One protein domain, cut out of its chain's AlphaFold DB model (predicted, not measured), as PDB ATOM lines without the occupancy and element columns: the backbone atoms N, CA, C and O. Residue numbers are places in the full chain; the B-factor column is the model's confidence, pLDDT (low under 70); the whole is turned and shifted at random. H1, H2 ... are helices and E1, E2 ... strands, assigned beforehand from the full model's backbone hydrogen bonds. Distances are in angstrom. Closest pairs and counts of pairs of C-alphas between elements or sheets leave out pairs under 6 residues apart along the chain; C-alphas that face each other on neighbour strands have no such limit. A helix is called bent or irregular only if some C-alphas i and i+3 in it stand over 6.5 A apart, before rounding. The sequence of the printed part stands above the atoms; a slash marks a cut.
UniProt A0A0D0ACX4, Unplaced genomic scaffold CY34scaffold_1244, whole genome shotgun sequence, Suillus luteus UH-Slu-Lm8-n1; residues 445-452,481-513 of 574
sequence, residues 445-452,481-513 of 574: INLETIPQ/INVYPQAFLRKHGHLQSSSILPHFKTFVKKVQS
ATOM      1  N   ILE A 445     135.875 113.204 174.963       80.88
ATOM      2  CA  ILE A 445     136.279 114.604 174.866       80.88
ATOM      3  C   ILE A 445     135.058 115.424 174.466       80.88
ATOM      4  O   ILE A 445     134.279 115.004 173.611       80.88
ATOM      5  N   ASN A 446     134.891 116.606 175.066       85.31
ATOM      6  CA  ASN A 446     133.904 117.570 174.592       85.31
ATOM      7  C   ASN A 446     134.364 118.150 173.245       85.31
ATOM      8  O   ASN A 446     135.261 118.995 173.193       85.31
ATOM      9  N   LEU A 447     133.726 117.710 172.165       83.88
ATOM     10  CA  LEU A 447     134.068 118.067 170.791       83.88
ATOM     11  C   LEU A 447     133.903 119.570 170.516       83.88
ATOM     12  O   LEU A 447     134.595 120.113 169.662       83.88
ATOM     13  N   GLU A 448     133.066 120.275 171.284       82.69
ATOM     14  CA  GLU A 448     132.881 121.730 171.158       82.69
ATOM     15  C   GLU A 448     134.115 122.528 171.600       82.69
ATOM     16  O   GLU A 448     134.272 123.691 171.235       82.69
ATOM     17  N   THR A 449     135.000 121.909 172.386       78.75
ATOM     18  CA  THR A 449     136.222 122.546 172.905       78.75
ATOM     19  C   THR A 449     137.448 122.279 172.036       78.75
ATOM     20  O   THR A 449     138.500 122.872 172.264       78.75
ATOM     21  N   ILE A 450     137.316 121.434 171.008       77.50
ATOM     22  CA  ILE A 450     138.417 121.083 170.103       77.50
ATOM     23  C   ILE A 450     139.033 122.316 169.439       77.50
ATOM     24  O   ILE A 450     140.257 122.425 169.497       77.50
ATOM     25  N   PRO A 451     138.265 123.285 168.893       73.31
ATOM     26  CA  PRO A 451     138.869 124.470 168.292       73.31
ATOM     27  C   PRO A 451     139.812 125.199 169.255       73.31
ATOM     28  O   PRO A 451     140.903 125.570 168.854       73.31
ATOM     29  N   GLN A 452     139.459 125.304 170.542       72.44
ATOM     30  CA  GLN A 452     140.289 125.956 171.567       72.44
ATOM     31  C   GLN A 452     141.586 125.191 171.859       72.44
ATOM     32  O   GLN A 452     142.629 125.785 172.137       72.44
ATOM     33  N   ILE A 481     141.735 117.869 161.780       76.00
ATOM     34  CA  ILE A 481     141.137 117.221 162.946       76.00
ATOM     35  C   ILE A 481     139.846 116.545 162.509       76.00
ATOM     36  O   ILE A 481     138.874 117.212 162.155       76.00
ATOM     37  N   ASN A 482     139.827 115.222 162.595       78.88
ATOM     38  CA  ASN A 482     138.626 114.426 162.413       78.88
ATOM     39  C   ASN A 482     137.997 114.172 163.780       78.88
ATOM     40  O   ASN A 482     138.679 113.796 164.736       78.88
ATOM     41  N   VAL A 483     136.689 114.384 163.884       81.94
ATOM     42  CA  VAL A 483     135.931 114.191 165.121       81.94
ATOM     43  C   VAL A 483     134.981 113.016 164.965       81.94
ATOM     44  O   VAL A 483     134.307 112.881 163.948       81.94
ATOM     45  N   TYR A 484     134.909 112.181 165.995       82.75
ATOM     46  CA  TYR A 484     134.114 110.958 166.010       82.75
ATOM     47  C   TYR A 484     133.188 110.989 167.232       82.75
ATOM     48  O   TYR A 484     133.569 110.509 168.306       82.75
ATOM     49  N   PRO A 485     131.995 111.606 167.119       81.88
ATOM     50  CA  PRO A 485     130.985 111.572 168.172       81.88
ATOM     51  C   PRO A 485     130.638 110.131 168.555       81.88
ATOM     52  O   PRO A 485     130.443 109.282 167.686       81.88
ATOM     53  N   GLN A 486     130.535 109.848 169.853       80.81
ATOM     54  CA  GLN A 486     130.144 108.521 170.326       80.81
ATOM     55  C   GLN A 486     128.613 108.411 170.342       80.81
ATOM     56  O   GLN A 486     127.944 109.366 170.716       80.81
ATOM     57  N   ALA A 487     128.063 107.257 169.949       68.69
ATOM     58  CA  ALA A 487     126.628 106.935 169.866       68.69
ATOM     59  C   ALA A 487     125.676 107.857 170.672       68.69
ATOM     60  O   ALA A 487     125.696 107.879 171.902       68.69
ATOM     61  N   PHE A 488     124.819 108.598 169.957       70.38
ATOM     62  CA  PHE A 488     123.834 109.568 170.477       70.38
ATOM     63  C   PHE A 488     124.398 110.797 171.226       70.38
ATOM     64  O   PHE A 488     123.637 111.719 171.527       70.38
ATOM     65  N   LEU A 489     125.710 110.874 171.477       76.44
ATOM     66  CA  LEU A 489     126.402 112.011 172.089       76.44
ATOM     67  C   LEU A 489     127.001 112.923 171.013       76.44
ATOM     68  O   LEU A 489     128.197 112.907 170.744       76.44
ATOM     69  N   ARG A 490     126.186 113.813 170.442       76.00
ATOM     70  CA  ARG A 490     126.624 114.729 169.366       76.00
ATOM     71  C   ARG A 490     127.846 115.591 169.727       76.00
ATOM     72  O   ARG A 490     128.609 115.979 168.853       76.00
ATOM     73  N   LYS A 491     127.998 115.914 171.013       83.25
ATOM     74  CA  LYS A 491     129.028 116.826 171.538       83.25
ATOM     75  C   LYS A 491     130.202 116.114 172.210       83.25
ATOM     76  O   LYS A 491     131.139 116.788 172.616       83.25
ATOM     77  N   HIS A 492     130.148 114.795 172.390       86.00
ATOM     78  CA  HIS A 492     131.182 114.064 173.122       86.00
ATOM     79  C   HIS A 492     131.646 112.858 172.315       86.00
ATOM     80  O   HIS A 492     130.830 112.105 171.789       86.00
ATOM     81  N   GLY A 493     132.954 112.658 172.228       86.69
ATOM     82  CA  GLY A 493     133.494 111.587 171.406       86.69
ATOM     83  C   GLY A 493     135.007 111.525 171.431       86.69
ATOM     84  O   GLY A 493     135.650 111.994 172.373       86.69
ATOM     85  N   HIS A 494     135.553 110.957 170.369       84.25
ATOM     86  CA  HIS A 494     136.984 110.881 170.128       84.25
ATOM     87  C   HIS A 494     137.383 111.863 169.027       84.25
ATOM     88  O   HIS A 494     136.544 112.374 168.283       84.25
ATOM     89  N   LEU A 495     138.678 112.129 168.924       83.75
ATOM     90  CA  LEU A 495     139.247 112.907 167.837       83.75
ATOM     91  C   LEU A 495     140.495 112.204 167.320       83.75
ATOM     92  O   LEU A 495     141.199 111.542 168.081       83.75
ATOM     93  N   GLN A 496     140.771 112.393 166.040       80.88
ATOM     94  CA  GLN A 496     142.035 112.056 165.413       80.88
ATOM     95  C   GLN A 496     142.608 113.343 164.833       80.88
ATOM     96  O   GLN A 496     141.908 114.077 164.140       80.88
ATOM     97  N   SER A 497     143.872 113.625 165.125       77.06
ATOM     98  CA  SER A 497     144.593 114.734 164.508       77.06
ATOM     99  C   SER A 497     145.709 114.179 163.638       77.06
ATOM    100  O   SER A 497     146.357 113.203 164.020       77.06
ATOM    101  N   SER A 498     145.922 114.793 162.477       69.31
ATOM    102  CA  SER A 498     147.071 114.501 161.613       69.31
ATOM    103  C   SER A 498     148.380 115.082 162.138       69.31
ATOM    104  O   SER A 498     149.440 114.746 161.618       69.31
ATOM    105  N   SER A 499     148.330 115.935 163.168       66.81
ATOM    106  CA  SER A 499     149.516 116.575 163.718       66.81
ATOM    107  C   SER A 499     149.628 116.408 165.232       66.81
ATOM    108  O   SER A 499     148.689 116.061 165.953       66.81
ATOM    109  N   ILE A 500     150.844 116.639 165.716       66.94
ATOM    110  CA  ILE A 500     151.175 116.602 167.134       66.94
ATOM    111  C   ILE A 500     150.534 117.817 167.810       66.94
ATOM    112  O   ILE A 500     150.703 118.951 167.352       66.94
ATOM    113  N   LEU A 501     149.853 117.599 168.941       66.62
ATOM    114  CA  LEU A 501     149.335 118.704 169.749       66.62
ATOM    115  C   LEU A 501     150.471 119.690 170.066       66.62
ATOM    116  O   LEU A 501     151.535 119.244 170.504       66.62
ATOM    117  N   PRO A 502     150.260 121.013 169.936       63.72
ATOM    118  CA  PRO A 502     151.320 122.006 170.131       63.72
ATOM    119  C   PRO A 502     152.099 121.839 171.444       63.72
ATOM    120  O   PRO A 502     153.309 122.021 171.486       63.72
ATOM    121  N   HIS A 503     151.416 121.387 172.498       61.88
ATOM    122  CA  HIS A 503     151.981 121.190 173.833       61.88
ATOM    123  C   HIS A 503     153.012 120.048 173.896       61.88
ATOM    124  O   HIS A 503     153.868 120.039 174.779       61.88
ATOM    125  N   PHE A 504     152.968 119.095 172.960       63.16
ATOM    126  CA  PHE A 504     153.954 118.019 172.854       63.16
ATOM    127  C   PHE A 504     155.146 118.384 171.959       63.16
ATOM    128  O   PHE A 504     156.154 117.679 172.014       63.16
ATOM    129  N   LYS A 505     155.099 119.485 171.186       64.62
ATOM    130  CA  LYS A 505     156.191 119.862 170.265       64.62
ATOM    131  C   LYS A 505     157.533 120.009 170.990       64.62
ATOM    132  O   LYS A 505     158.523 119.446 170.535       64.62
ATOM    133  N   THR A 506     157.576 120.681 172.142       57.62
ATOM    134  CA  THR A 506     158.819 120.863 172.922       57.62
ATOM    135  C   THR A 506     159.404 119.536 173.406       57.62
ATOM    136  O   THR A 506     160.612 119.318 173.330       57.62
ATOM    137  N   PHE A 507     158.551 118.612 173.860       62.31
ATOM    138  CA  PHE A 507     158.986 117.278 174.275       62.31
ATOM    139  C   PHE A 507     159.560 116.486 173.095       62.31
ATOM    140  O   PHE A 507     160.651 115.928 173.206       62.31
ATOM    141  N   VAL A 508     158.871 116.493 171.951       66.69
ATOM    142  CA  VAL A 508     159.322 115.815 170.727       66.69
ATOM    143  C   VAL A 508     160.658 116.388 170.247       66.69
ATOM    144  O   VAL A 508     161.584 115.618 169.999       66.69
ATOM    145  N   LYS A 509     160.819 117.720 170.248       65.50
ATOM    146  CA  LYS A 509     162.099 118.389 169.946       65.50
ATOM    147  C   LYS A 509     163.232 117.923 170.868       65.50
ATOM    148  O   LYS A 509     164.344 117.686 170.407       65.50
ATOM    149  N   LYS A 510     162.965 117.744 172.166       60.72
ATOM    150  CA  LYS A 510     163.960 117.253 173.137       60.72
ATOM    151  C   LYS A 510     164.341 115.789 172.904       60.72
ATOM    152  O   LYS A 510     165.502 115.423 173.076       60.72
ATOM    153  N   VAL A 511     163.381 114.943 172.532       64.06
ATOM    154  CA  VAL A 511     163.659 113.547 172.153       64.06
ATOM    155  C   VAL A 511     164.537 113.517 170.906       64.06
ATOM    156  O   VAL A 511     165.576 112.857 170.908       64.06
ATOM    157  N   GLN A 512     164.175 114.293 169.887       64.62
ATOM    158  CA  GLN A 512     164.924 114.400 168.640       64.62
ATOM    159  C   GLN A 512     166.355 114.901 168.876       64.62
ATOM    160  O   GLN A 512     167.304 114.249 168.451       64.62
ATOM    161  N   SER A 513     166.543 115.979 169.645       60.78
ATOM    162  CA  SER A 513     167.879 116.532 169.907       60.78
ATOM    163  C   SER A 513     168.800 115.562 170.654       60.78
ATOM    164  O   SER A 513     170.002 115.525 170.386       60.78
TER     165      SER A 513
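This is residues 445 to 452 and 481 to 513 of the 574 residues of an uncharacterized protein of Suillus luteus UH-Slu-Lm8-n1 (UniProt A0A0D0ACX4). A bent two-stranded hairpin, E1 and E2, has the short helix H1 over it, and a helical arm, H2, runs on past the hairpin's open end and makes much of the length. The printed part has 41 residues with two named helices and two named strands, in the order H1, E1, E2, H2; the sheet, E1 - E2, is antiparallel and the class is mixed, helices and strands. It is only just loose, close to extended, with a radius of gyration of the C-alphas of 13.5 A, and spans 45 by 16 by 12 A.

H1 is residues 447 to 452, beginning at C-alpha 447 (134.068, 118.067, 170.791); it is irregular, with C-alphas 448 and 451 7.2 A apart. E1 is residues 481 to 486, 15.8 A long. E2 is residues 489 to 497, 19.9 A long, and bends by 60 degrees at residue 492. H2 is residues 502 to 513, 17.4 A long, ending at C-alpha 513 (167.879, 116.532, 169.907); it is only just irregular, with C-alphas 503 and 506 6.9 A apart.

E1 and E2 form a hairpin, antiparallel at 145 degrees, with N 484 and O 494 2.8 A apart, within hydrogen-bond range. Residues 445 to 446 pair antiparallel with residues 492 to 493 of E2. The closest C-alphas of H1 and E2, those of Leu 447 and Lys 491, are 5.2 A apart. H2 is apart from H1 and E1. Within hydrogen-bond range are 0 of 2 O i to N i+4 pairs in H1, against 2 of 3 O i to N i+3 pairs, and 6 of 8 O i to N i+4 pairs in H2.

The C-alphas farthest apart, those of Phe 488 and Ser 513, are 44.6 A apart. Residues 453 to 480 are not printed, and C-alphas 452 and 481 are 12.3 A apart across the cut. The links E1 to E2 and E2 to H2 are tight. Residues 501 to 507, of which 502 to 507 belong to H2, stand free. The mean pLDDT of the printed part is 73.6; residue 487 and residues 498 to 513 are under 70.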